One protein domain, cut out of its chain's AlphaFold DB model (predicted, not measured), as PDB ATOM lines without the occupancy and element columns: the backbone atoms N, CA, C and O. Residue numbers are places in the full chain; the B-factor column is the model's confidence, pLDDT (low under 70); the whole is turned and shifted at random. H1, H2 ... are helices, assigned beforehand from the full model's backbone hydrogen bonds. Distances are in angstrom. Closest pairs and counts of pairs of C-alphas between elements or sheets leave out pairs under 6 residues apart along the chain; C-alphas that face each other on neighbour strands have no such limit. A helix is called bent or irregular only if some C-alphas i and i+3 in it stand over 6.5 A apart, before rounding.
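Overview. This is residues 82 to 106 and 122 to 220 of the 220 residues of an uncharacterized protein of Verrucomicrobia bacterium ADurb.Bin118 (UniProt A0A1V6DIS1). One long helix, H5, runs along the length of the model; H3 crosses it about at right angles, and H4 folds back beside its first part as the other half of a helical hairpin. H1 and H2 sit toward the end where H5 finishes, H2 packing on H3, while H6 and H7 lie on the side away from H2 and H3, with H7 crossing H4. The printed part has 124 residues with seven named helices, H1 to H7 in order, and no named strand; the class is all helix. It is compact, with a radius of gyration of the C-alphas of 14.3 A, yet elongated, spanning 49 by 32 by 24 A.

Along the chain. Find C-alpha 82 at (-24.864, 20.014, 46.060), where H1, residues 82 to 86, begins. Next comes H2, residues 92 to 103, 16.8 A long; it is neither bent nor irregular, but only just: C-alphas 94 and 97 are 6.2 A apart. Past the cut, H3 takes residues 124 to 140 over 24.7 A, and H4 residues 142 to 153 over 16.5 A. Look for C-alpha 158 at (-24.567, 16.856, 16.090); from there H5 runs 31.7 A to C-alpha 179 at (-36.292, 12.596, 45.262). H6 is residues 185 to 194, 14.3 A long. H7, residues 200 to 205, is irregular: C-alphas 201 and 204 are 7.2 A apart.

Arrangement. Start at the hub, H3 and H4, which touch three helices each. They touch each other only at the corner, closest at C-alphas 138 and 145, 4.3 A apart. Residues 130 to 135 of H3 touch H5, about perpendicular at 86 degrees, closest at C-alphas 134 and 166, 4.9 A. H4 and H5 form a hairpin at a shallow tilt of 32 degrees, opposite ways, closest at C-alphas 151 and 161, 5.5 A. H2 touches H3 at C-alphas 102 and 126, 5.9 A, their closest, and H1 at C-alphas 96 and 85, 5.2 A. H7 touches H4, about perpendicular at 85 degrees, closest at C-alphas 202 and 146, 5.2 A. H6 and H7 only just touch, with 3 pairs of C-alphas within 8 A, the closest those of Arg 193 and Val 200, 6.4 A. H5 and H6 are apart. Every O i to N i+4 pair is within hydrogen-bond range in H1, H4, H5 and H6; in H2 6 of 8 are, in H3 10 of 13, and in H7 0 of 2, beside 2 of 3 O i to N i+3 pairs.

Size, cuts and confidence. The two C-alphas farthest apart, those of Asp 106 and Ser 220, are 50.0 A apart. Residues 107 to 121 are not printed, and C-alphas 106 and 122 are 18.6 A apart across this cut. The links printed whole are tight. Residues 206 to 220 hold no named element. Confidence is under 70 at residue 122 and residues 212 to 220.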
ATOM      1  N   HIS A  82     -26.195  20.106  46.670       94.06
ATOM      2  CA  HIS A  82     -24.864  20.014  46.060       94.06
ATOM      3  C   HIS A  82     -24.556  18.598  45.557       94.06
ATOM      4  O   HIS A  82     -24.222  18.420  44.384       94.06
ATOM      5  N   GLY A  83     -24.770  17.586  46.409       94.38
ATOM      6  CA  GLY A  83     -24.495  16.182  46.093       94.38
ATOM      7  C   GLY A  83     -25.253  15.661  44.868       94.38
ATOM      8  O   GLY A  83     -24.736  14.824  44.131       94.38
ATOM      9  N   ILE A  84     -26.441  16.205  44.578       94.44
ATOM     10  CA  ILE A  84     -27.221  15.830  43.393       94.44
ATOM     11  C   ILE A  84     -26.505  16.286  42.127       94.44
ATOM     12  O   ILE A  84     -26.284  15.494  41.215       94.44
ATOM     13  N   PHE A  85     -26.105  17.552  42.070       94.44
ATOM     14  CA  PHE A  85     -25.472  18.114  40.878       94.44
ATOM     15  C   PHE A  85     -23.996  17.720  40.754       94.44
ATOM     16  O   PHE A  85     -23.503  17.608  39.635       94.44
ATOM     17  N   ALA A  86     -23.312  17.458  41.871       94.94
ATOM     18  CA  ALA A  86     -21.932  16.979  41.892       94.94
ATOM     19  C   ALA A  86     -21.812  15.528  41.398       94.94
ATOM     20  O   ALA A  86     -20.825  15.177  40.759       94.94
ATOM     21  N   SER A  87     -22.841  14.702  41.623       95.44
ATOM     22  CA  SER A  87     -22.901  13.321  41.113       95.44
ATOM     23  C   SER A  87     -23.117  13.211  39.596       95.44
ATOM     24  O   SER A  87     -23.045  12.120  39.032       95.44
ATOM     25  N   LEU A  88     -23.397  14.326  38.911       95.62
ATOM     26  CA  LEU A  88     -23.646  14.321  37.475       95.62
ATOM     27  C   LEU A  88     -22.340  14.136  36.678       95.62
ATOM     28  O   LEU A  88     -21.398  14.921  36.840       95.62
ATOM     29  N   PRO A  89     -22.285  13.163  35.752       94.62
ATOM     30  CA  PRO A  89     -21.071  12.841  35.012       94.62
ATOM     31  C   PRO A  89     -20.644  14.008  34.118       94.62
ATOM     32  O   PRO A  89     -21.344  14.391  33.179       94.62
ATOM     33  N   GLY A  90     -19.468  14.571  34.403       91.06
ATOM     34  CA  GLY A  90     -18.894  15.673  33.629       91.06
ATOM     35  C   GLY A  90     -19.488  17.056  33.919       91.06
ATOM     36  O   GLY A  90     -19.189  17.994  33.189       91.06
ATOM     37  N   ALA A  91     -20.318  17.229  34.956       93.12
ATOM     38  CA  ALA A  91     -20.814  18.562  35.316       93.12
ATOM     39  C   ALA A  91     -19.692  19.464  35.869       93.12
ATOM     40  O   ALA A  91     -19.553  20.625  35.472       93.12
ATOM     41  N   GLY A  92     -18.861  18.920  36.763       91.31
ATOM     42  CA  GLY A  92     -17.732  19.639  37.352       91.31
ATOM     43  C   GLY A  92     -18.128  20.930  38.095       91.31
ATOM     44  O   GLY A  92     -19.313  21.201  38.314       91.31
ATOM     45  N   PRO A  93     -17.142  21.767  38.464       91.62
ATOM     46  CA  PRO A  93     -17.371  22.956  39.289       91.62
ATOM     47  C   PRO A  93     -18.062  24.105  38.541       91.62
ATOM     48  O   PRO A  93     -18.520  25.045  39.175       91.62
ATOM     49  N   VAL A  94     -18.155  24.044  37.207       92.75
ATOM     50  CA  VAL A  94     -18.756  25.110  36.385       92.75
ATOM     51  C   VAL A  94     -20.194  24.780  35.989       92.75
ATOM     52  O   VAL A  94     -21.087  25.608  36.159       92.75
ATOM     53  N   LEU A  95     -20.459  23.586  35.443       94.62
ATOM     54  CA  LEU A  95     -21.813  23.247  34.989       94.62
ATOM     55  C   LEU A  95     -22.699  22.801  36.153       94.62
ATOM     56  O   LEU A  95     -23.893  23.084  36.115       94.62
ATOM     57  N   GLY A  96     -22.134  22.187  37.198       94.38
ATOM     58  CA  GLY A  96     -22.845  21.830  38.430       94.38
ATOM     59  C   GLY A  96     -23.665  22.988  39.021       94.38
ATOM     60  O   GLY A  96     -24.898  22.895  39.042       94.38
ATOM     61  N   PRO A  97     -23.039  24.117  39.415       94.44
ATOM     62  CA  PRO A  97     -23.767  25.262  39.965       94.44
ATOM     63  C   PRO A  97     -24.728  25.902  38.958       94.44
ATOM     64  O   PRO A  97     -25.814  26.336  39.334       94.44
ATOM     65  N   ARG A  98     -24.392  25.919  37.659       93.06
ATOM     66  CA  ARG A  98     -25.285  26.448  36.610       93.06
ATOM     67  C   ARG A  98     -26.568  25.634  36.471       93.06
ATOM     68  O   ARG A  98     -27.642  26.206  36.275       93.06
ATOM     69  N   LEU A  99     -26.464  24.308  36.531       91.81
ATOM     70  CA  LEU A  99     -27.615  23.405  36.483       91.81
ATOM     71  C   LEU A  99     -28.465  23.546  37.747       91.81
ATOM     72  O   LEU A  99     -29.685  23.642  37.631       91.81
ATOM     73  N   LEU A 100     -27.826  23.647  38.916       91.00
ATOM     74  CA  LEU A 100     -28.500  23.891  40.191       91.00
ATOM     75  C   LEU A 100     -29.303  25.193  40.154       91.00
ATOM     76  O   LEU A 100     -30.512  25.180  40.382       91.00
ATOM     77  N   ALA A 101     -28.668  26.297  39.758       88.88
ATOM     78  CA  ALA A 101     -29.325  27.594  39.622       88.88
ATOM     79  C   ALA A 101     -30.483  27.574  38.603       88.88
ATOM     80  O   ALA A 101     -31.451  28.317  38.752       88.88
ATOM     81  N   SER A 102     -30.414  26.706  37.584       84.50
ATOM     82  CA  SER A 102     -31.465  26.590  36.563       84.50
ATOM     83  C   SER A 102     -32.757  25.950  37.086       84.50
ATOM     84  O   SER A 102     -33.830  26.252  36.558       84.50
ATOM     85  N   LEU A 103     -32.660  25.050  38.071       78.88
ATOM     86  CA  LEU A 103     -33.809  24.423  38.740       78.88
ATOM     87  C   LEU A 103     -34.280  25.250  39.942       78.88
ATOM     88  O   LEU A 103     -35.483  25.405  40.133       78.88
ATOM     89  N   GLY A 104     -33.339  25.844  40.679       74.19
ATOM     90  CA  GLY A 104     -33.604  26.616  41.891       74.19
ATOM     91  C   GLY A 104     -33.724  25.743  43.144       74.19
ATOM     92  O   GLY A 104     -33.724  24.514  43.073       74.19
ATOM     93  N   ALA A 105     -33.804  26.394  44.307       70.50
ATOM     94  CA  ALA A 105     -33.977  25.728  45.602       70.50
ATOM     95  C   ALA A 105     -35.449  25.368  45.889       70.50
ATOM     96  O   ALA A 105     -35.733  24.364  46.545       70.50
ATOM     97  N   ASP A 106     -36.378  26.163  45.355       74.69
ATOM     98  CA  ASP A 106     -37.815  26.001  45.551       74.69
ATOM     99  C   ASP A 106     -38.399  24.931  44.612       74.69
ATOM    100  O   ASP A 106     -38.446  25.088  43.387       74.69
ATOM    101  N   CYS A 122     -37.902  31.857  27.437       60.06
ATOM    102  CA  CYS A 122     -36.947  30.756  27.584       60.06
ATOM    103  C   CYS A 122     -35.542  31.316  27.866       60.06
ATOM    104  O   CYS A 122     -34.925  31.855  26.937       60.06
ATOM    105  N   PRO A 123     -35.016  31.194  29.101       74.38
ATOM    106  CA  PRO A 123     -33.730  31.782  29.437       74.38
ATOM    107  C   PRO A 123     -32.660  31.092  28.593       74.38
ATOM    108  O   PRO A 123     -32.432  29.881  28.700       74.38
ATOM    109  N   LYS A 124     -32.032  31.862  27.695       82.94
ATOM    110  CA  LYS A 124     -31.023  31.354  26.752       82.94
ATOM    111  C   LYS A 124     -29.895  30.648  27.500       82.94
ATOM    112  O   LYS A 124     -29.450  29.592  27.061       82.94
ATOM    113  N   PHE A 125     -29.545  31.172  28.674       85.00
ATOM    114  CA  PHE A 125     -28.556  30.595  29.569       85.00
ATOM    115  C   PHE A 125     -28.901  29.166  30.006       85.00
ATOM    116  O   PHE A 125     -28.053  28.293  29.892       85.00
ATOM    117  N   HIS A 126     -30.147  28.865  30.402       84.56
ATOM    118  CA  HIS A 126     -30.508  27.496  30.805       84.56
ATOM    119  C   HIS A 126     -30.425  26.527  29.623       84.56
ATOM    120  O   HIS A 126     -29.896  25.424  29.756       84.56
ATOM    121  N   ARG A 127     -30.897  26.941  28.436       85.44
ATOM    122  CA  ARG A 127     -30.774  26.119  27.218       85.44
ATOM    123  C   ARG A 127     -29.313  25.812  26.908       85.44
ATOM    124  O   ARG A 127     -29.000  24.676  26.561       85.44
ATOM    125  N   GLN A 128     -28.454  26.821  27.036       91.62
ATOM    126  CA  GLN A 128     -27.021  26.686  26.827       91.62
ATOM    127  C   GLN A 128     -26.404  25.734  27.858       91.62
ATOM    128  O   GLN A 128     -25.739  24.784  27.461       91.62
ATOM    129  N   SER A 129     -26.699  25.912  29.149       92.44
ATOM    130  CA  SER A 129     -26.188  25.068  30.239       92.44
ATOM    131  C   SER A 129     -26.529  23.592  30.041       92.44
ATOM    132  O   SER A 129     -25.640  22.747  30.093       92.44
ATOM    133  N   PHE A 130     -27.788  23.263  29.733       93.19
ATOM    134  CA  PHE A 130     -28.175  21.871  29.478       93.19
ATOM    135  C   PHE A 130     -27.557  21.308  28.197       93.19
ATOM    136  O   PHE A 130     -27.246  20.121  28.144       93.19
ATOM    137  N   HIS A 131     -27.384  22.128  27.158       94.88
ATOM    138  CA  HIS A 131     -26.729  21.695  25.926       94.88
ATOM    139  C   HIS A 131     -25.234  21.411  26.149       94.88
ATOM    140  O   HIS A 131     -24.727  20.396  25.674       94.88
ATOM    141  N   GLU A 132     -24.534  22.281  26.878       95.44
ATOM    142  CA  GLU A 132     -23.123  22.109  27.244       95.44
ATOM    143  C   GLU A 132     -22.921  20.894  28.146       95.44
ATOM    144  O   GLU A 132     -22.090  20.046  27.834       95.44
ATOM    145  N   TYR A 133     -23.745  20.744  29.185       96.56
ATOM    146  CA  TYR A 133     -23.714  19.565  30.048       96.56
ATOM    147  C   TYR A 133     -23.999  18.275  29.279       96.56
ATOM    148  O   TYR A 133     -23.248  17.312  29.394       96.56
ATOM    149  N   ALA A 134     -25.031  18.252  28.430       96.38
ATOM    150  CA  ALA A 134     -25.312  17.080  27.612       96.38
ATOM    151  C   ALA A 134     -24.121  16.722  26.718       96.38
ATOM    152  O   ALA A 134     -23.791  15.547  26.592       96.38
ATOM    153  N   ARG A 135     -23.446  17.719  26.136       95.38
ATOM    154  CA  ARG A 135     -22.232  17.494  25.348       95.38
ATOM    155  C   ARG A 135     -21.098  16.910  26.191       95.38
ATOM    156  O   ARG A 135     -20.449  15.983  25.717       95.38
ATOM    157  N   GLU A 136     -20.869  17.419  27.398       94.81
ATOM    158  CA  GLU A 136     -19.800  16.929  28.277       94.81
ATOM    159  C   GLU A 136     -20.095  15.511  28.787       94.81
ATOM    160  O   GLU A 136     -19.233  14.634  28.729       94.81
ATOM    161  N   SER A 137     -21.352  15.228  29.142       95.31
ATOM    162  CA  SER A 137     -21.793  13.909  29.613       95.31
ATOM    163  C   SER A 137     -21.517  12.777  28.615       95.31
ATOM    164  O   SER A 137     -21.319  11.642  29.027       95.31
ATOM    165  N   ILE A 138     -21.427  13.061  27.308       94.75
ATOM    166  CA  ILE A 138     -21.101  12.060  26.274       94.75
ATOM    167  C   ILE A 138     -19.753  11.380  26.549       94.75
ATOM    168  O   ILE A 138     -19.568  10.224  26.174       94.75
ATOM    169  N   ARG A 139     -18.806  12.105  27.155       92.06
ATOM    170  CA  ARG A 139     -17.462  11.605  27.461       92.06
ATOM    171  C   ARG A 139     -17.418  10.815  28.768       92.06
ATOM    172  O   ARG A 139     -16.584   9.925  28.903       92.06
ATOM    173  N   TRP A 140     -18.280  11.163  29.717       92.62
ATOM    174  CA  TRP A 140     -18.206  10.691  31.101       92.62
ATOM    175  C   TRP A 140     -19.308   9.704  31.478       92.62
ATOM    176  O   TRP A 140     -19.207   9.081  32.523       92.62
ATOM    177  N   SER A 141     -20.332   9.548  30.638       94.25
ATOM    178  CA  SER A 141     -21.456   8.644  30.858       94.25
ATOM    179  C   SER A 141     -21.625   7.676  29.694       94.25
ATOM    180  O   SER A 141     -21.728   8.072  28.523       94.25
ATOM    181  N   ARG A 142     -21.705   6.386  30.026       93.44
ATOM    182  CA  ARG A 142     -21.781   5.299  29.045       93.44
ATOM    183  C   ARG A 142     -23.093   5.347  28.275       93.44
ATOM    184  O   ARG A 142     -23.088   5.326  27.040       93.44
ATOM    185  N   TRP A 143     -24.221   5.486  28.971       95.00
ATOM    186  CA  TRP A 143     -25.521   5.561  28.302       95.00
ATOM    187  C   TRP A 143     -25.668   6.843  27.472       95.00
ATOM    188  O   TRP A 143     -26.276   6.805  26.398       95.00
ATOM    189  N   ALA A 144     -25.107   7.969  27.930       95.56
ATOM    190  CA  ALA A 144     -25.170   9.238  27.209       95.56
ATOM    191  C   ALA A 144     -24.374   9.160  25.899       95.56
ATOM    192  O   ALA A 144     -24.874   9.556  24.838       95.56
ATOM    193  N   GLY A 145     -23.174   8.572  25.949       94.38
ATOM    194  CA  GLY A 145     -22.360   8.282  24.772       94.38
ATOM    195  C   GLY A 145     -23.054   7.334  23.791       94.38
ATOM    196  O   GLY A 145     -23.092   7.604  22.586       94.38
ATOM    197  N   ALA A 146     -23.673   6.266  24.297       94.44
ATOM    198  CA  ALA A 146     -24.409   5.298  23.489       94.44
ATOM    199  C   ALA A 146     -25.633   5.935  22.812       94.44
ATOM    200  O   ALA A 146     -25.843   5.771  21.608       94.44
ATOM    201  N   PHE A 147     -26.406   6.735  23.555       95.19
ATOM    202  CA  PHE A 147     -27.564   7.450  23.022       95.19
ATOM    203  C   PHE A 147     -27.154   8.455  21.943       95.19
ATOM    204  O   PHE A 147     -27.768   8.508  20.878       95.19
ATOM    205  N   TYR A 148     -26.089   9.224  22.180       94.88
ATOM    206  CA  TYR A 148     -25.567  10.158  21.189       94.88
ATOM    207  C   TYR A 148     -25.200   9.446  19.882       94.88
ATOM    208  O   TYR A 148     -25.617   9.876  18.805       94.88
ATOM    209  N   ARG A 149     -24.481   8.323  19.961       92.62
ATOM    210  CA  ARG A 149     -24.101   7.532  18.782       92.62
ATOM    211  C   ARG A 149     -25.305   6.956  18.054       92.62
ATOM    212  O   ARG A 149     -25.338   7.034  16.833       92.62
ATOM    213  N   GLN A 150     -26.310   6.473  18.784       93.88
ATOM    214  CA  GLN A 150     -27.573   6.033  18.193       93.88
ATOM    215  C   GLN A 150     -28.242   7.155  17.388       93.88
ATOM    216  O   GLN A 150     -28.733   6.944  16.283       93.88
ATOM    217  N   GLN A 151     -28.267   8.377  17.921       94.12
ATOM    218  CA  GLN A 151     -28.848   9.509  17.200       94.12
ATOM    219  C   GLN A 151     -28.010   9.881  15.969       94.12
ATOM    220  O   GLN A 151     -28.568  10.220  14.927       94.12
ATOM    221  N   ARG A 152     -26.679   9.771  16.052       92.38
ATOM    222  CA  ARG A 152     -25.787   9.981  14.903       92.38
ATOM    223  C   ARG A 152     -25.953   8.903  13.828       92.38
ATOM    224  O   ARG A 152     -25.941   9.260  12.655       92.38
ATOM    225  N   SER A 153     -26.163   7.636  14.194       91.06
ATOM    226  CA  SER A 153     -26.405   6.550  13.230       91.06
ATOM    227  C   SER A 153     -27.756   6.680  12.524       91.06
ATOM    228  O   SER A 153     -27.870   6.295  11.371       91.06
ATOM    229  N   LYS A 154     -28.751   7.307  13.166       91.50
ATOM    230  CA  LYS A 154     -30.026   7.709  12.537       91.50
ATOM    231  C   LYS A 154     -29.898   8.900  11.569       91.50
ATOM    232  O   LYS A 154     -30.906   9.380  11.068       91.50
ATOM    233  N   GLY A 155     -28.698   9.448  11.366       92.44
ATOM    234  CA  GLY A 155     -28.462  10.605  10.494       92.44
ATOM    235  C   GLY A 155     -28.732  11.971  11.139       92.44
ATOM    236  O   GLY A 155     -28.599  12.999  10.476       92.44
ATOM    237  N   CYS A 156     -29.060  12.043  12.436       92.06
ATOM    238  CA  CYS A 156     -29.315  13.331  13.086       92.06
ATOM    239  C   CYS A 156     -28.028  14.172  13.191       92.06
ATOM    240  O   CYS A 156     -27.011  13.658  13.672       92.06
ATOM    241  N   PRO A 157     -28.054  15.481  12.856       94.19
ATOM    242  CA  PRO A 157     -26.930  16.399  13.067       94.19
ATOM    243  C   PRO A 157     -26.462  16.459  14.530       94.19
ATOM    244  O   PRO A 157     -27.248  16.219  15.448       94.19
ATOM    245  N   HIS A 158     -25.195  16.830  14.759       92.81
ATOM    246  CA  HIS A 158     -24.567  16.856  16.090       92.81
ATOM    247  C   HIS A 158     -25.419  17.585  17.139       92.81
ATOM    248  O   HIS A 158     -25.814  16.993  18.141       92.81
ATOM    249  N   HIS A 159     -25.770  18.848  16.885       94.50
ATOM    250  CA  HIS A 159     -26.548  19.646  17.834       94.50
ATOM    251  C   HIS A 159     -27.967  19.114  18.045       94.50
ATOM    252  O   HIS A 159     -28.525  19.269  19.128       94.50
ATOM    253  N   THR A 160     -28.558  18.455  17.049       95.31
ATOM    254  CA  THR A 160     -29.867  17.808  17.202       95.31
ATOM    255  C   THR A 160     -29.770  16.618  18.155       95.31
ATOM    256  O   THR A 160     -30.581  16.507  19.073       95.31
ATOM    257  N   ALA A 161     -28.735  15.784  18.011       95.88
ATOM    258  CA  ALA A 161     -28.462  14.680  18.930       95.88
ATOM    259  C   ALA A 161     -28.178  15.174  20.362       95.88
ATOM    260  O   ALA A 161     -28.738  14.639  21.318       95.88
ATOM    261  N   VAL A 162     -27.376  16.235  20.514       96.00
ATOM    262  CA  VAL A 162     -27.054  16.832  21.824       96.00
ATOM    263  C   VAL A 162     -28.298  17.429  22.486       96.00
ATOM    264  O   VAL A 162     -28.520  17.211  23.672       96.00
ATOM    265  N   ARG A 163     -29.165  18.127  21.739       95.19
ATOM    266  CA  ARG A 163     -30.437  18.649  22.273       95.19
ATOM    267  C   ARG A 163     -31.376  17.531  22.729       95.19
ATOM    268  O   ARG A 163     -32.000  17.661  23.779       95.19
ATOM    269  N   ALA A 164     -31.460  16.436  21.972       95.25
ATOM    270  CA  ALA A 164     -32.247  15.270  22.368       95.25
ATOM    271  C   ALA A 164     -31.704  14.633  23.660       95.25
ATOM    272  O   ALA A 164     -32.479  14.254  24.538       95.25
ATOM    273  N   LEU A 165     -30.377  14.572  23.808       96.31
ATOM    274  CA  LEU A 165     -29.725  14.094  25.028       96.31
ATOM    275  C   LEU A 165     -29.982  15.039  26.214       96.31
ATOM    276  O   LEU A 165     -30.359  14.582  27.290       96.31
ATOM    277  N   ALA A 166     -29.877  16.352  26.006       95.25
ATOM    278  CA  ALA A 166     -30.178  17.366  27.017       95.25
ATOM    279  C   ALA A 166     -31.613  17.252  27.550       95.25
ATOM    280  O   ALA A 166     -31.846  17.420  28.744       95.25
ATOM    281  N   PHE A 167     -32.576  16.929  26.685       92.81
ATOM    282  CA  PHE A 167     -33.960  16.696  27.093       92.81
ATOM    283  C   PHE A 167     -34.113  15.463  27.996       92.81
ATOM    284  O   PHE A 167     -34.867  15.500  28.967       92.81
ATOM    285  N   LYS A 168     -33.372  14.380  27.718       94.06
ATOM    286  CA  LYS A 168     -33.335  13.208  28.606       94.06
ATOM    287  C   LYS A 168     -32.726  13.558  29.961       94.06
ATOM    288  O   LYS A 168     -33.323  13.238  30.984       94.06
ATOM    289  N   TRP A 169     -31.603  14.275  29.962       95.19
ATOM    290  CA  TRP A 169     -30.955  14.731  31.191       95.19
ATOM    291  C   TRP A 169     -31.852  15.622  32.044       95.19
ATOM    292  O   TRP A 169     -31.897  15.423  33.250       95.19
ATOM    293  N   GLN A 170     -32.620  16.537  31.446       92.44
ATOM    294  CA  GLN A 170     -33.583  17.358  32.191       92.44
ATOM    295  C   GLN A 170     -34.570  16.500  32.989       92.44
ATOM    296  O   GLN A 170     -34.829  16.798  34.149       92.44
ATOM    297  N   ARG A 171     -35.082  15.410  32.405       91.56
ATOM    298  CA  ARG A 171     -36.009  14.495  33.095       91.56
ATOM    299  C   ARG A 171     -35.327  13.706  34.213       91.56
ATOM    300  O   ARG A 171     -35.913  13.542  35.278       91.56
ATOM    301  N   VAL A 172     -34.105  13.232  33.972       93.75
ATOM    302  CA  VAL A 172     -33.307  12.501  34.970       93.75
ATOM    303  C   VAL A 172     -32.981  13.405  36.157       93.75
ATOM    304  O   VAL A 172     -33.299  13.059  37.291       93.75
ATOM    305  N   ILE A 173     -32.426  14.589  35.889       92.62
ATOM    306  CA  ILE A 173     -32.064  15.574  36.912       92.62
ATOM    307  C   ILE A 173     -33.307  16.010  37.683       92.62
ATOM    308  O   ILE A 173     -33.266  16.052  38.906       92.62
ATOM    309  N   TRP A 174     -34.424  16.273  36.996       90.69
ATOM    310  CA  TRP A 174     -35.680  16.615  37.660       90.69
ATOM    311  C   TRP A 174     -36.115  15.521  38.641       90.69
ATOM    312  O   TRP A 174     -36.476  15.835  39.771       90.69
ATOM    313  N   ARG A 175     -36.011  14.238  38.264       92.38
ATOM    314  CA  ARG A 175     -36.355  13.138  39.173       92.38
ATOM    315  C   ARG A 175     -35.405  13.054  40.370       92.38
ATOM    316  O   ARG A 175     -35.880  12.953  41.495       92.38
ATOM    317  N   CYS A 176     -34.093  13.139  40.146       93.06
ATOM    318  CA  CYS A 176     -33.093  13.167  41.219       93.06
ATOM    319  C   CYS A 176     -33.325  14.332  42.193       93.06
ATOM    320  O   CYS A 176     -33.259  14.157  43.408       93.06
ATOM    321  N   TRP A 177     -33.655  15.506  41.656       91.12
ATOM    322  CA  TRP A 177     -33.925  16.717  42.422       91.12
ATOM    323  C   TRP A 177     -35.202  16.609  43.265       91.12
ATOM    324  O   TRP A 177     -35.183  16.970  44.443       91.12
ATOM    325  N   GLN A 178     -36.284  16.052  42.711       88.88
ATOM    326  CA  GLN A 178     -37.519  15.776  43.455       88.88
ATOM    327  C   GLN A 178     -37.293  14.754  44.579       88.88
ATOM    328  O   GLN A 178     -37.699  14.993  45.711       88.88
ATOM    329  N   ASP A 179     -36.569  13.668  44.294       91.00
ATOM    330  CA  ASP A 179     -36.292  12.596  45.262       91.00
ATOM    331  C   ASP A 179     -35.207  12.952  46.292       91.00
ATOM    332  O   ASP A 179     -34.964  12.169  47.209       91.00
ATOM    333  N   ARG A 180     -34.516  14.089  46.118       90.69
ATOM    334  CA  ARG A 180     -33.301  14.473  46.863       90.69
ATOM    335  C   ARG A 180     -32.226  13.382  46.860       90.69
ATOM    336  O   ARG A 180     -31.547  13.148  47.857       90.69
ATOM    337  N   ARG A 181     -32.074  12.688  45.731       94.25
ATOM    338  CA  ARG A 181     -31.110  11.593  45.580       94.25
ATOM    339  C   ARG A 181     -30.042  11.958  44.558       94.25
ATOM    340  O   ARG A 181     -30.402  12.421  43.471       94.25
ATOM    341  N   PRO A 182     -28.758  11.706  44.860       95.44
ATOM    342  CA  PRO A 182     -27.702  11.766  43.865       95.44
ATOM    343  C   PRO A 182     -28.032  10.922  42.634       95.44
ATOM    344  O   PRO A 182     -28.753   9.920  42.700       95.44
ATOM    345  N   TYR A 183     -27.528  11.367  41.494       95.81
ATOM    346  CA  TYR A 183     -27.560  10.599  40.271       95.81
ATOM    347  C   TYR A 183     -26.659   9.368  40.414       95.81
ATOM    348  O   TYR A 183     -25.512   9.464  40.838       95.81
ATOM    349  N   ASP A 184     -27.203   8.217  40.033       94.50
ATOM    350  CA  ASP A 184     -26.491   6.948  39.968       94.50
ATOM    351  C   ASP A 184     -26.661   6.378  38.557       94.50
ATOM    352  O   ASP A 184     -27.780   6.106  38.094       94.50
ATOM    353  N   GLU A 185     -25.536   6.235  37.858       92.69
ATOM    354  CA  GLU A 185     -25.504   5.733  36.491       92.69
ATOM    355  C   GLU A 185     -25.924   4.264  36.412       92.69
ATOM    356  O   GLU A 185     -26.720   3.911  35.537       92.69
ATOM    357  N   ALA A 186     -25.489   3.424  37.354       93.50
ATOM    358  CA  ALA A 186     -25.789   1.995  37.347       93.50
ATOM    359  C   ALA A 186     -27.297   1.749  37.474       93.50
ATOM    360  O   ALA A 186     -27.881   0.953  36.729       93.50
ATOM    361  N   ARG A 187     -27.967   2.506  38.351       93.50
ATOM    362  CA  ARG A 187     -29.430   2.473  38.490       93.50
ATOM    363  C   ARG A 187     -30.140   2.868  37.195       93.50
ATOM    364  O   ARG A 187     -31.142   2.244  36.829       93.50
ATOM    365  N   TYR A 188     -29.661   3.904  36.505       93.00
ATOM    366  CA  TYR A 188     -30.274   4.344  35.249       93.00
ATOM    367  C   TYR A 188     -30.070   3.319  34.127       93.00
ATOM    368  O   TYR A 188     -31.004   3.009  33.387       93.00
ATOM    369  N   GLU A 189     -28.884   2.727  34.029       93.81
ATOM    370  CA  GLU A 189     -28.594   1.671  33.062       93.81
ATOM    371  C   GLU A 189     -29.400   0.397  33.315       93.81
ATOM    372  O   GLU A 189     -29.930  -0.188  32.368       93.81
ATOM    373  N   ALA A 190     -29.566  -0.009  34.575       94.06
ATOM    374  CA  ALA A 190     -30.429  -1.129  34.940       94.06
ATOM    375  C   ALA A 190     -31.885  -0.878  34.511       94.06
ATOM    376  O   ALA A 190     -32.554  -1.781  34.004       94.06
ATOM    377  N   ALA A 191     -32.375   0.358  34.647       93.50
ATOM    378  CA  ALA A 191     -33.691   0.740  34.140       93.50
ATOM    379  C   ALA A 191     -33.770   0.666  32.602       93.50
ATOM    380  O   ALA A 191     -34.768   0.177  32.072       93.50
ATOM    381  N   LEU A 192     -32.722   1.082  31.878       93.69
ATOM    382  CA  LEU A 192     -32.661   0.968  30.413       93.69
ATOM    383  C   LEU A 192     -32.644  -0.488  29.931       93.69
ATOM    384  O   LEU A 192     -33.308  -0.795  28.939       93.69
ATOM    385  N   ARG A 193     -31.920  -1.373  30.630       94.06
ATOM    386  CA  ARG A 193     -31.893  -2.820  30.353       94.06
ATOM    387  C   ARG A 193     -33.266  -3.445  30.558       94.06
ATOM    388  O   ARG A 193     -33.767  -4.110  29.661       94.06
ATOM    389  N   ARG A 194     -33.910  -3.151  31.690       95.31
ATOM    390  CA  ARG A 194     -35.264  -3.634  32.004       95.31
ATOM    391  C   ARG A 194     -36.307  -3.175  30.985       95.31
ATOM    392  O   ARG A 194     -37.218  -3.921  30.665       95.31
ATOM    393  N   ALA A 195     -36.164  -1.953  30.477       93.06
ATOM    394  CA  ALA A 195     -37.053  -1.391  29.465       93.06
ATOM    395  C   ALA A 195     -36.750  -1.869  28.029       93.06
ATOM    396  O   ALA A 195     -37.395  -1.394  27.098       93.06
ATOM    397  N   GLY A 196     -35.744  -2.731  27.820       91.69
ATOM    398  CA  GLY A 196     -35.364  -3.210  26.486       91.69
ATOM    399  C   GLY A 196     -34.891  -2.096  25.548       91.69
ATOM    400  O   GLY A 196     -35.137  -2.138  24.345       91.69
ATOM    401  N   SER A 197     -34.260  -1.043  26.079       92.25
ATOM    402  CA  SER A 197     -33.919   0.125  25.265       92.25
ATOM    403  C   SER A 197     -32.873  -0.216  24.191       92.25
ATOM    404  O   SER A 197     -31.816  -0.752  24.527       92.25
ATOM    405  N   PRO A 198     -33.048   0.219  22.925       90.69
ATOM    406  CA  PRO A 198     -32.079  -0.038  21.853       90.69
ATOM    407  C   PRO A 198     -30.727   0.666  22.067       90.69
ATOM    408  O   PRO A 198     -29.792   0.480  21.296       90.69
ATOM    409  N   VAL A 199     -30.616   1.529  23.082       91.62
ATOM    410  CA  VAL A 199     -29.354   2.174  23.469       91.62
ATOM    411  C   VAL A 199     -28.403   1.173  24.133       91.62
ATOM    412  O   VAL A 199     -27.191   1.314  23.996       91.62
ATOM    413  N   VAL A 200     -28.940   0.147  24.804       91.81
ATOM    414  CA  VAL A 200     -28.160  -0.855  25.550       91.81
ATOM    415  C   VAL A 200     -27.206  -1.616  24.629       91.81
ATOM    416  O   VAL A 200     -26.055  -1.824  24.991       91.81
ATOM    417  N   ALA A 201     -27.632  -1.925  23.399       90.56
ATOM    418  CA  ALA A 201     -26.807  -2.597  22.388       90.56
ATOM    419  C   ALA A 201     -25.561  -1.795  21.957       90.56
ATOM    420  O   ALA A 201     -24.676  -2.316  21.285       90.56
ATOM    421  N   LEU A 202     -25.496  -0.506  22.300       90.50
ATOM    422  CA  LEU A 202     -24.378   0.372  21.960       90.50
ATOM    423  C   LEU A 202     -23.454   0.648  23.149       90.50
ATOM    424  O   LEU A 202     -22.482   1.378  22.966       90.50
ATOM    425  N   PHE A 203     -23.730   0.089  24.334       91.00
ATOM    426  CA  PHE A 203     -22.911   0.300  25.533       91.00
ATOM    427  C   PHE A 203     -21.469  -0.169  25.328       91.00
ATOM    428  O   PHE A 203     -20.553   0.589  25.630       91.00
ATOM    429  N   ASP A 204     -21.275  -1.341  24.722       86.88
ATOM    430  CA  ASP A 204     -19.949  -1.951  24.528       86.88
ATOM    431  C   ASP A 204     -19.063  -1.169  23.556       86.88
ATOM    432  O   ASP A 204     -17.848  -1.320  23.530       86.88
ATOM    433  N   ARG A 205     -19.666  -0.296  22.746       83.50
ATOM    434  CA  ARG A 205     -18.913   0.535  21.807       83.50
ATOM    435  C   ARG A 205     -18.327   1.768  22.507       83.50
ATOM    436  O   ARG A 205     -17.478   2.441  21.915       83.50
ATOM    437  N   VAL A 206     -18.831   2.163  23.679       86.44
ATOM    438  CA  VAL A 206     -18.524   3.460  24.305       86.44
ATOM    439  C   VAL A 206     -17.287   3.379  25.194       86.44
ATOM    440  O   VAL A 206     -17.340   2.843  26.292       86.44
ATOM    441  N   ASP A 207     -16.219   4.042  24.753       84.50
ATOM    442  CA  ASP A 207     -15.033   4.309  25.566       84.50
ATOM    443  C   ASP A 207     -15.224   5.589  26.392       84.50
ATOM    444  O   ASP A 207     -15.299   6.693  25.832       84.50
ATOM    445  N   LEU A 208     -15.257   5.461  27.721       84.44
ATOM    446  CA  LEU A 208     -15.256   6.613  28.626       84.44
ATOM    447  C   LEU A 208     -13.949   7.410  28.491       84.44
ATOM    448  O   LEU A 208     -12.883   6.872  28.199       84.44
ATOM    449  N   GLY A 209     -14.028   8.729  28.657       79.44
ATOM    450  CA  GLY A 209     -12.869   9.615  28.557       79.44
ATOM    451  C   GLY A 209     -12.441   9.964  27.125       79.44
ATOM    452  O   GLY A 209     -11.604  10.858  26.960       79.44
ATOM    453  N   LYS A 210     -13.045   9.386  26.076       76.88
ATOM    454  CA  LYS A 210     -12.783   9.749  24.669       76.88
ATOM    455  C   LYS A 210     -13.980  10.456  24.035       76.88
ATOM    456  O   LYS A 210     -15.122  10.026  24.148       76.88
ATOM    457  N   SER A 211     -13.724  11.556  23.321       72.25
ATOM    458  CA  SER A 211     -14.786  12.265  22.594       72.25
ATOM    459  C   SER A 211     -15.113  11.547  21.275       72.25
ATOM    460  O   SER A 211     -14.217  11.444  20.428       72.25
ATOM    461  N   PRO A 212     -16.376  11.137  21.027       69.50
ATOM    462  CA  PRO A 212     -16.765  10.439  19.795       69.50
ATOM    463  C   PRO A 212     -16.602  11.283  18.524       69.50
ATOM    464  O   PRO A 212     -16.536  10.740  17.429       69.50
ATOM    465  N   CYS A 213     -16.569  12.615  18.652       63.41
ATOM    466  CA  CYS A 213     -16.400  13.523  17.513       63.41
ATOM    467  C   CYS A 213     -14.939  13.660  17.072       63.41
ATOM    468  O   CYS A 213     -14.693  13.969  15.913       63.41
ATOM    469  N   LYS A 214     -13.985  13.470  17.993       62.56
ATOM    470  CA  LYS A 214     -12.545  13.544  17.695       62.56
ATOM    471  C   LYS A 214     -11.968  12.186  17.283       62.56
ATOM    472  O   LYS A 214     -10.965  12.147  16.589       62.56
ATOM    473  N   HIS A 215     -12.622  11.098  17.691       58.69
ATOM    474  CA  HIS A 215     -12.210   9.725  17.405       58.69
ATOM    475  C   HIS A 215     -13.416   8.959  16.854       58.69
ATOM    476  O   HIS A 215     -14.112   8.279  17.618       58.69
ATOM    477  N   PRO A 216     -13.747   9.113  15.559       58.12
ATOM    478  CA  PRO A 216     -14.777   8.287  14.954       58.12
ATOM    479  C   PRO A 216     -14.332   6.825  15.050       58.12
ATOM    480  O   PRO A 216     -13.226   6.481  14.637       58.12
ATOM    481  N   ALA A 217     -15.179   5.966  15.624       55.31
ATOM    482  CA  ALA A 217     -14.946   4.526  15.585       55.31
ATOM    483  C   ALA A 217     -14.759   4.111  14.118       55.31
ATOM    484  O   ALA A 217     -15.557   4.524  13.267       55.31
ATOM    485  N   LYS A 218     -13.700   3.343  13.820       45.31
ATOM    486  CA  LYS A 218     -13.508   2.760  12.485       45.31
ATOM    487  C   LYS A 218     -14.796   2.015  12.132       45.31
ATOM    488  O   LYS A 218     -15.263   1.196  12.920       45.31
ATOM    489  N   LYS A 219     -15.410   2.367  11.001       44.06
ATOM    490  CA  LYS A 219     -16.529   1.591  10.463       44.06
ATOM    491  C   LYS A 219     -15.957   0.220  10.086       44.06
ATOM    492  O   LYS A 219     -15.083   0.180   9.223       44.06
ATOM    493  N   SER A 220     -16.369  -0.831  10.795       36.00
ATOM    494  CA  SER A 220     -16.301  -2.207  10.289       36.00
ATOM    495  C   SER A 220     -17.357  -2.403   9.217       36.00
ATOM    496  O   SER A 220     -18.432  -1.769   9.351       36.00
TER     497      SER A 220